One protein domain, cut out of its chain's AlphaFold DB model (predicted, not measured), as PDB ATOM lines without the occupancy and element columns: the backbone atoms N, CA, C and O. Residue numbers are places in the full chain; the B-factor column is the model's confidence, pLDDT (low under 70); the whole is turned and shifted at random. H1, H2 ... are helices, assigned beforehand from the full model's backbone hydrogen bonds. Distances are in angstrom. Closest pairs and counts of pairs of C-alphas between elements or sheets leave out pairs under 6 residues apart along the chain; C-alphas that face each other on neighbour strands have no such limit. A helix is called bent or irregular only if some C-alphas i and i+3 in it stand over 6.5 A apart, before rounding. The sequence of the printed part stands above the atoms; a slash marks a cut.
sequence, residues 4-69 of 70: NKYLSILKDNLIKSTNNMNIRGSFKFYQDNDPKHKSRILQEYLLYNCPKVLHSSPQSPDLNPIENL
ATOM      1  N   ASN A   4     -43.262  45.857  41.436       96.19
ATOM      2  CA  ASN A   4     -41.870  45.979  41.000       96.19
ATOM      3  C   ASN A   4     -41.206  44.603  40.964       96.19
ATOM      4  O   ASN A   4     -40.535  44.265  39.991       96.19
ATOM      5  N   LYS A   5     -41.447  43.782  41.991       97.06
ATOM      6  CA  LYS A   5     -40.981  42.393  42.018       97.06
ATOM      7  C   LYS A   5     -41.605  41.577  40.887       97.06
ATOM      8  O   LYS A   5     -40.895  40.831  40.225       97.06
ATOM      9  N   TYR A   6     -42.899  41.759  40.612       96.94
ATOM     10  CA  TYR A   6     -43.548  41.109  39.471       96.94
ATOM     11  C   TYR A   6     -42.939  41.540  38.126       96.94
ATOM     12  O   TYR A   6     -42.634  40.692  37.292       96.94
ATOM     13  N   LEU A   7     -42.667  42.838  37.939       97.12
ATOM     14  CA  LEU A   7     -41.970  43.332  36.747       97.12
ATOM     15  C   LEU A   7     -40.574  42.709  36.587       97.12
ATOM     16  O   LEU A   7     -40.194  42.384  35.465       97.12
ATOM     17  N   SER A   8     -39.823  42.522  37.681       97.75
ATOM     18  CA  SER A   8     -38.527  41.826  37.637       97.75
ATOM     19  C   SER A   8     -38.691  40.399  37.127       97.75
ATOM     20  O   SER A   8     -38.036  40.023  36.163       97.75
ATOM     21  N   ILE A   9     -39.640  39.639  37.689       97.69
ATOM     22  CA  ILE A   9     -39.905  38.255  37.270       97.69
ATOM     23  C   ILE A   9     -40.223  38.189  35.773       97.69
ATOM     24  O   ILE A   9     -39.691  37.324  35.075       97.69
ATOM     25  N   LEU A  10     -41.046  39.109  35.260       97.12
ATOM     26  CA  LEU A  10     -41.350  39.166  33.829       97.12
ATOM     27  C   LEU A  10     -40.108  39.476  32.989       97.12
ATOM     28  O   LEU A  10     -39.850  38.764  32.021       97.12
ATOM     29  N   LYS A  11     -39.311  40.479  33.371       97.19
ATOM     30  CA  LYS A  11     -38.061  40.822  32.674       97.19
ATOM     31  C   LYS A  11     -37.074  39.658  32.640       97.19
ATOM     32  O   LYS A  11     -36.437  39.427  31.616       97.19
ATOM     33  N   ASP A  12     -36.986  38.917  33.737       97.75
ATOM     34  CA  ASP A  12     -36.024  37.834  33.889       97.75
ATOM     35  C   ASP A  12     -36.422  36.574  33.119       97.75
ATOM     36  O   ASP A  12     -35.533  35.847  32.668       97.75
ATOM     37  N   ASN A  13     -37.727  36.317  32.951       97.50
ATOM     38  CA  ASN A  13     -38.227  35.028  32.467       97.50
ATOM     39  C   ASN A  13     -38.990  35.096  31.141       97.50
ATOM     40  O   ASN A  13     -38.823  34.202  30.321       97.50
ATOM     41  N   LEU A  14     -39.795  36.131  30.881       96.56
ATOM     42  CA  LEU A  14     -40.759  36.131  29.770       96.56
ATOM     43  C   LEU A  14     -40.096  35.895  28.403       96.56
ATOM     44  O   LEU A  14     -40.486  35.002  27.646       96.56
ATOM     45  N   ILE A  15     -39.052  36.666  28.093       95.19
ATOM     46  CA  ILE A  15     -38.340  36.545  26.814       95.19
ATOM     47  C   ILE A  15     -37.554  35.230  26.740       95.19
ATOM     48  O   ILE A  15     -37.501  34.603  25.685       95.19
ATOM     49  N   LYS A  16     -36.981  34.770  27.859       97.62
ATOM     50  CA  LYS A  16     -36.257  33.492  27.908       97.62
ATOM     51  C   LYS A  16     -37.199  32.318  27.644       97.62
ATOM     52  O   LYS A  16     -36.910  31.505  26.774       97.62
ATOM     53  N   SER A  17     -38.351  32.272  28.313       97.31
ATOM     54  CA  SER A  17     -39.359  31.224  28.130       97.31
ATOM     55  C   SER A  17     -39.871  31.173  26.694       97.31
ATOM     56  O   SER A  17     -39.935  30.104  26.095       97.31
ATOM     57  N   THR A  18     -40.178  32.331  26.104       97.25
ATOM     58  CA  THR A  18     -40.692  32.389  24.727       97.25
ATOM     59  C   THR A  18     -39.639  32.059  23.669       97.25
ATOM     60  O   THR A  18     -39.989  31.478  22.642       97.25
ATOM     61  N   ASN A  19     -38.359  32.364  23.915       97.00
ATOM     62  CA  ASN A  19     -37.252  31.884  23.082       97.00
ATOM     63  C   ASN A  19     -37.091  30.362  23.192       97.00
ATOM     64  O   ASN A  19     -37.011  29.695  22.166       97.00
ATOM     65  N   ASN A  20     -37.100  29.808  24.409       98.06
ATOM     66  CA  ASN A  20     -36.958  28.364  24.638       98.06
ATOM     67  C   ASN A  20     -38.082  27.556  23.971       98.06
ATOM     68  O   ASN A  20     -37.852  26.449  23.499       98.06
ATOM     69  N   MET A  21     -39.290  28.122  23.911       96.88
ATOM     70  CA  MET A  21     -40.447  27.525  23.238       96.88
ATOM     71  C   MET A  21     -40.523  27.857  21.736       96.88
ATOM     72  O   MET A  21     -41.425  27.372  21.063       96.88
ATOM     73  N   ASN A  22     -39.614  28.681  21.203       97.69
ATOM     74  CA  ASN A  22     -39.618  29.162  19.816       97.69
ATOM     75  C   ASN A  22     -40.933  29.865  19.387       97.69
ATOM     76  O   ASN A  22     -41.398  29.719  18.260       97.69
ATOM     77  N   ILE A  23     -41.541  30.648  20.292       97.56
ATOM     78  CA  ILE A  23     -42.828  31.356  20.079       97.56
ATOM     79  C   ILE A  23     -42.756  32.874  20.297       97.56
ATOM     80  O   ILE A  23     -43.786  33.543  20.391       97.56
ATOM     81  N   ARG A  24     -41.551  33.450  20.395       94.69
ATOM     82  CA  ARG A  24     -41.335  34.863  20.760       94.69
ATOM     83  C   ARG A  24     -42.185  35.875  19.982       94.69
ATOM     84  O   ARG A  24     -42.602  36.870  20.561       94.69
ATOM     85  N   GLY A  25     -42.448  35.634  18.699       95.44
ATOM     86  CA  GLY A  25     -43.209  36.557  17.849       95.44
ATOM     87  C   GLY A  25     -44.724  36.332  17.809       95.44
ATOM     88  O   GLY A  25     -45.434  37.181  17.283       95.44
ATOM     89  N   SER A  26     -45.234  35.211  18.326       96.62
ATOM     90  CA  SER A  26     -46.618  34.770  18.072       96.62
ATOM     91  C   SER A  26     -47.425  34.437  19.329       96.62
ATOM     92  O   SER A  26     -48.621  34.147  19.230       96.62
ATOM     93  N   PHE A  27     -46.809  34.486  20.512       96.50
ATOM     94  CA  PHE A  27     -47.491  34.152  21.760       96.50
ATOM     95  C   PHE A  27     -48.551  35.188  22.164       96.50
ATOM     96  O   PHE A  27     -48.493  36.369  21.812       96.50
ATOM     97  N   LYS A  28     -49.521  34.727  22.959       95.88
ATOM     98  CA  LYS A  28     -50.518  35.570  23.627       95.88
ATOM     99  C   LYS A  28     -50.292  35.455  25.131       95.88
ATOM    100  O   LYS A  28     -50.336  34.356  25.673       95.88
ATOM    101  N   PHE A  29     -50.019  36.573  25.785       95.62
ATOM    102  CA  PHE A  29     -49.786  36.640  27.220       95.62
ATOM    103  C   PHE A  29     -51.116  36.620  27.978       95.62
ATOM    104  O   PHE A  29     -52.025  37.376  27.638       95.62
ATOM    105  N   TYR A  30     -51.227  35.782  29.005       94.00
ATOM    106  CA  TYR A  30     -52.396  35.687  29.879       94.00
ATOM    107  C   TYR A  30     -51.964  35.926  31.329       94.00
ATOM    108  O   TYR A  30     -50.929  35.418  31.751       94.00
ATOM    109  N   GLN A  31     -52.752  36.699  32.077       92.12
ATOM    110  CA  GLN A  31     -52.580  36.915  33.516       92.12
ATOM    111  C   GLN A  31     -53.943  37.193  34.169       92.12
ATOM    112  O   GLN A  31     -54.877  37.661  33.507       92.12
ATOM    113  N   ASP A  32     -54.052  36.924  35.468       90.75
ATOM    114  CA  ASP A  32     -55.238  37.268  36.251       90.75
ATOM    115  C   ASP A  32     -55.442  38.798  36.364       90.75
ATOM    116  O   ASP A  32     -54.616  39.617  35.944       90.75
ATOM    117  N   ASN A  33     -56.571  39.188  36.951       89.44
ATOM    118  CA  ASN A  33     -56.962  40.584  37.129       89.44
ATOM    119  C   ASN A  33     -56.425  41.237  38.419       89.44
ATOM    120  O   ASN A  33     -56.984  42.256  38.839       89.44
ATOM    121  N   ASP A  34     -55.375  40.701  39.053       90.56
ATOM    122  CA  ASP A  34     -54.815  41.289  40.277       90.56
ATOM    123  C   ASP A  34     -54.426  42.770  40.049       90.56
ATOM    124  O   ASP A  34     -53.755  43.093  39.057       90.56
ATOM    125  N   PRO A  35     -54.810  43.701  40.952       91.44
ATOM    126  CA  PRO A  35     -54.481  45.121  40.829       91.44
ATOM    127  C   PRO A  35     -53.002  45.407  40.555       91.44
ATOM    128  O   PRO A  35     -52.684  46.360  39.836       91.44
ATOM    129  N   LYS A  36     -52.080  44.581  41.070       91.75
ATOM    130  CA  LYS A  36     -50.644  44.763  40.824       91.75
ATOM    131  C   LYS A  36     -50.319  44.650  39.333       91.75
ATOM    132  O   LYS A  36     -49.551  45.475  38.844       91.75
ATOM    133  N   HIS A  37     -50.965  43.736  38.603       92.31
ATOM    134  CA  HIS A  37     -50.786  43.490  37.165       92.31
ATOM    135  C   HIS A  37     -51.333  44.622  36.282       92.31
ATOM    136  O   HIS A  37     -50.909  44.798  35.137       92.31
ATOM    137  N   LYS A  38     -52.237  45.441  36.829       90.50
ATOM    138  CA  LYS A  38     -52.824  46.609  36.154       90.50
ATOM    139  C   LYS A  38     -52.043  47.905  36.363       90.50
ATOM    140  O   LYS A  38     -52.447  48.951  35.863       90.50
ATOM    141  N   SER A  39     -50.914  47.874  37.073       95.12
ATOM    142  CA  SER A  39     -50.097  49.077  37.247       95.12
ATOM    143  C   SER A  39     -49.506  49.576  35.919       95.12
ATOM    144  O   SER A  39     -49.109  48.783  35.065       95.12
ATOM    145  N   ARG A  40     -49.393  50.905  35.768       95.62
ATOM    146  CA  ARG A  40     -48.889  51.556  34.540       95.62
ATOM    147  C   ARG A  40     -47.558  50.974  34.055       95.62
ATOM    148  O   ARG A  40     -47.427  50.659  32.881       95.62
ATOM    149  N   ILE A  41     -46.610  50.766  34.972       96.12
ATOM    150  CA  ILE A  41     -45.271  50.243  34.651       96.12
ATOM    151  C   ILE A  41     -45.313  48.844  34.016       96.12
ATOM    152  O   ILE A  41     -44.464  48.515  33.193       96.12
ATOM    153  N   LEU A  42     -46.296  48.018  34.387       96.50
ATOM    154  CA  LEU A  42     -46.460  46.680  33.825       96.50
ATOM    155  C   LEU A  42     -47.183  46.726  32.493       96.50
ATOM    156  O   LEU A  42     -46.765  46.046  31.566       96.50
ATOM    157  N   GLN A  43     -48.222  47.550  32.382       95.31
ATOM    158  CA  GLN A  43     -48.943  47.731  31.125       95.31
ATOM    159  C   GLN A  43     -48.010  48.255  30.023       95.31
ATOM    160  O   GLN A  43     -48.010  47.716  28.920       95.31
ATOM    161  N   GLU A  44     -47.138  49.217  30.341       97.00
ATOM    162  CA  GLU A  44     -46.099  49.702  29.423       97.00
ATOM    163  C   GLU A  44     -45.114  48.597  29.038       97.00
ATOM    164  O   GLU A  44     -44.834  48.397  27.859       97.00
ATOM    165  N   TYR A  45     -44.613  47.831  30.011       97.19
ATOM    166  CA  TYR A  45     -43.706  46.725  29.714       97.19
ATOM    167  C   TYR A  45     -44.353  45.684  28.788       97.19
ATOM    168  O   TYR A  45     -43.740  45.280  27.799       97.19
ATOM    169  N   LEU A  46     -45.590  45.270  29.071       96.56
ATOM    170  CA  LEU A  46     -46.303  44.282  28.264       96.56
ATOM    171  C   LEU A  46     -46.600  44.801  26.853       96.56
ATOM    172  O   LEU A  46     -46.454  44.036  25.905       96.56
ATOM    173  N   LEU A  47     -46.930  46.088  26.701       95.88
ATOM    174  CA  LEU A  47     -47.162  46.717  25.397       95.88
ATOM    175  C   LEU A  47     -45.948  46.590  24.463       95.88
ATOM    176  O   LEU A  47     -46.117  46.321  23.277       95.88
ATOM    177  N   TYR A  48     -44.732  46.759  24.988       95.62
ATOM    178  CA  TYR A  48     -43.510  46.679  24.181       95.62
ATOM    179  C   TYR A  48     -42.943  45.261  24.032       95.62
ATOM    180  O   TYR A  48     -42.166  45.018  23.112       95.62
ATOM    181  N   ASN A  49     -43.277  44.334  24.936       95.75
ATOM    182  CA  ASN A  49     -42.626  43.017  25.005       95.75
ATOM    183  C   ASN A  49     -43.546  41.838  24.658       95.75
ATOM    184  O   ASN A  49     -43.051  40.723  24.500       95.75
ATOM    185  N   CYS A  50     -44.860  42.050  24.541       96.88
ATOM    186  CA  CYS A  50     -45.822  41.001  24.202       96.88
ATOM    187  C   CYS A  50     -46.537  41.313  22.880       96.88
ATOM    188  O   CYS A  50     -47.104  42.396  22.753       96.88
ATOM    189  N   PRO A  51     -46.625  40.355  21.936       96.31
ATOM    190  CA  PRO A  51     -47.409  40.527  20.710       96.31
ATOM    191  C   PRO A  51     -48.898  40.759  20.985       96.31
ATOM    192  O   PRO A  51     -49.567  41.512  20.280       96.31
ATOM    193  N   LYS A  52     -49.439  40.090  22.011       96.56
ATOM    194  CA  LYS A  52     -50.826  40.247  22.449       96.56
ATOM    195  C   LYS A  52     -50.957  39.928  23.930       96.56
ATOM    196  O   LYS A  52     -50.418  38.924  24.383       96.56
ATOM    197  N   VAL A  53     -51.735  40.728  24.652       95.31
ATOM    198  CA  VAL A  53     -52.179  40.439  26.022       95.31
ATOM    199  C   VAL A  53     -53.665  40.086  25.984       95.31
ATOM    200  O   VAL A  53     -54.452  40.772  25.333       95.31
ATOM    201  N   LEU A  54     -54.050  38.987  26.627       93.44
ATOM    202  CA  LEU A  54     -55.435  38.546  26.747       93.44
ATOM    203  C   LEU A  54     -56.110  39.230  27.933       93.44
ATOM    204  O   LEU A  54     -55.522  39.369  29.004       93.44
ATOM    205  N   HIS A  55     -57.365  39.627  27.740       89.25
ATOM    206  CA  HIS A  55     -58.206  40.118  28.822       89.25
ATOM    207  C   HIS A  55     -58.802  38.921  29.567       89.25
ATOM    208  O   HIS A  55     -59.515  38.117  28.967       89.25
ATOM    209  N   SER A  56     -58.516  38.801  30.860       86.62
ATOM    210  CA  SER A  56     -59.129  37.795  31.728       86.62
ATOM    211  C   SER A  56     -60.458  38.307  32.282       86.62
ATOM    212  O   SER A  56     -60.622  39.498  32.554       86.62
ATOM    213  N   SER A  57     -61.431  37.416  32.455       86.94
ATOM    214  CA  SER A  57     -62.635  37.718  33.230       86.94
ATOM    215  C   SER A  57     -62.304  37.668  34.728       86.94
ATOM    216  O   SER A  57     -61.487  36.843  35.146       86.94
ATOM    217  N   PRO A  58     -62.856  38.564  35.564       84.38
ATOM    218  CA  PRO A  58     -62.702  38.458  37.011       84.38
ATOM    219  C   PRO A  58     -63.288  37.136  37.523       84.38
ATOM    220  O   PRO A  58     -64.330  36.711  37.038       84.38
ATOM    221  N   GLN A  59     -62.651  36.535  38.534       82.75
ATOM    222  CA  GLN A  59     -63.142  35.327  39.220       82.75
ATOM    223  C   GLN A  59     -63.372  34.111  38.307       82.75
ATOM    224  O   GLN A  59     -64.255  33.302  38.571       82.75
ATOM    225  N   SER A  60     -62.562  33.954  37.259       86.44
ATOM    226  CA  SER A  60     -62.628  32.791  36.366       86.44
ATOM    227  C   SER A  60     -61.353  31.939  36.445       86.44
ATOM    228  O   SER A  60     -60.585  31.915  35.478       86.44
ATOM    229  N   PRO A  61     -61.064  31.290  37.594       82.94
ATOM    230  CA  PRO A  61     -59.914  30.392  37.712       82.94
ATOM    231  C   PRO A  61     -60.053  29.177  36.785       82.94
ATOM    232  O   PRO A  61     -59.068  28.707  36.232       82.94
ATOM    233  N   ASP A  62     -61.282  28.735  36.516       88.75
ATOM    234  CA  ASP A  62     -61.614  27.671  35.567       88.75
ATOM    235  C   ASP A  62     -61.111  27.946  34.139       88.75
ATOM    236  O   ASP A  62     -60.783  27.021  33.398       88.75
ATOM    237  N   LEU A  63     -61.001  29.223  33.756       86.75
ATOM    238  CA  LEU A  63     -60.493  29.638  32.449       86.75
ATOM    239  C   LEU A  63     -58.966  29.731  32.390       86.75
ATOM    240  O   LEU A  63     -58.429  29.997  31.313       86.75
ATOM    241  N   ASN A  64     -58.269  29.567  33.513       89.31
ATOM    242  CA  ASN A  64     -56.823  29.667  33.590       89.31
ATOM    243  C   ASN A  64     -56.199  28.261  33.513       89.31
ATOM    244  O   ASN A  64     -56.216  27.528  34.500       89.31
ATOM    245  N   PRO A  65     -55.594  27.861  32.376       87.44
ATOM    246  CA  PRO A  65     -55.097  26.496  32.206       87.44
ATOM    247  C   PRO A  65     -53.998  26.108  33.199       87.44
ATOM    248  O   PRO A  65     -53.759  24.920  33.392       87.44
ATOM    249  N   ILE A  66     -53.326  27.088  33.817       90.94
ATOM    250  CA  ILE A  66     -52.289  26.817  34.816       90.94
ATOM    251  C   ILE A  66     -52.868  26.214  36.101       90.94
ATOM    252  O   ILE A  66     -52.151  25.484  36.768       90.94
ATOM    253  N   GLU A  67     -54.148  26.451  36.425       91.19
ATOM    254  CA  GLU A  67     -54.792  25.869  37.616       91.19
ATOM    255  C   GLU A  67     -54.852  24.335  37.535       91.19
ATOM    256  O   GLU A  67     -54.862  23.674  38.561       91.19
ATOM    257  N   ASN A  68     -54.825  23.760  36.326       90.88
ATOM    258  CA  ASN A  68     -54.766  22.307  36.124       90.88
ATOM    259  C   ASN A  68     -53.343  21.726  36.245       90.88
ATOM    260  O   ASN A  68     -53.182  20.508  36.195       90.88
ATOM    261  N   LEU A  69     -52.311  22.576  36.288       92.31
ATOM    262  CA  LEU A  69     -50.903  22.167  36.385       92.31
ATOM    263  C   LEU A  69     -50.357  22.236  37.818       92.31
ATOM    264  O   LEU A  69     -49.293  21.667  38.068       92.31
TER     265      LEU A  69
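This is residues 4 to 69 of the 70 residues of the protein "Transposable element Tcb2 transposase" of Acromyrmex echinatior (UniProt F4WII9). Two helices, H1 and H3, lie loosely side by side and run the same way along one side of the domain, and the two long links that follow them run away across the domain, briefly paired with each other. The first link leads to the short helix H2, which is near the start of H1 and next in the chain to H3; the second leads to the short helix H4, apart from the other three. The printed part has 66 residues, with four named helices in the order H1, H2, H3, H4 and no named strand; the class is all helix. The whole is compact, with a radius of gyration of the C-alphas of 12.2 A, and rounded, its C-alphas spanning 30 by 27 by 19 A.

H1 is residues 4 to 20 and measures 24.5 A from first to last C-alpha; it begins with C-alpha 4 at (-41.870, 45.979, 41.000). It has a kink of 27 degrees near residue 13 and is irregular: C-alphas 12 and 15 are 7.6 A apart. H2 is residues 35 to 38, 5.2 A long. H3 is residues 40 to 49, 14.2 A long, and ends with C-alpha 49 at (-42.626, 43.017, 25.005). H4 is residues 65 to 68, 5.7 A long, and ends with C-alpha 68 at (-54.766, 22.307, 36.124).

H1 and H3 touch, the closest C-alphas being those of Leu 7 and Leu 42, 6.3 A apart. Their lines stand at a shallow tilt of 12 degrees, and they run the same way. H1 and H2 are close but not clearly touching, the closest C-alphas being those of Tyr 6 and His 37, 8.0 A apart. H2 and H3 are also close but not clearly touching, the closest C-alphas being those of His 37 and Gln 43, 7.6 A apart. H4 is apart from H1, H2 and H3. Residues 28 to 29 and residues 52 to 53 form a short parallel pairing. In H3 every O i to N i+4 pair is within hydrogen-bond range, in H1 11 of 13 are, and H2 and H4 are too short for such a pair.

The two C-alphas farthest apart are those of Asn 22 and Gln 59, at 31.1 A, and the first and last printed C-alphas, of Asn 4 and Leu 69, are 25.9 A apart. The printed part has no cut. The link from H1 to H2, residues 21 to 34, and the link from H3 to H4, residues 50 to 64, are long; the link from H2 to H3 is tight, with 1 residue between them. The mean pLDDT of the printed part is 93.8, and no printed residue is under 70.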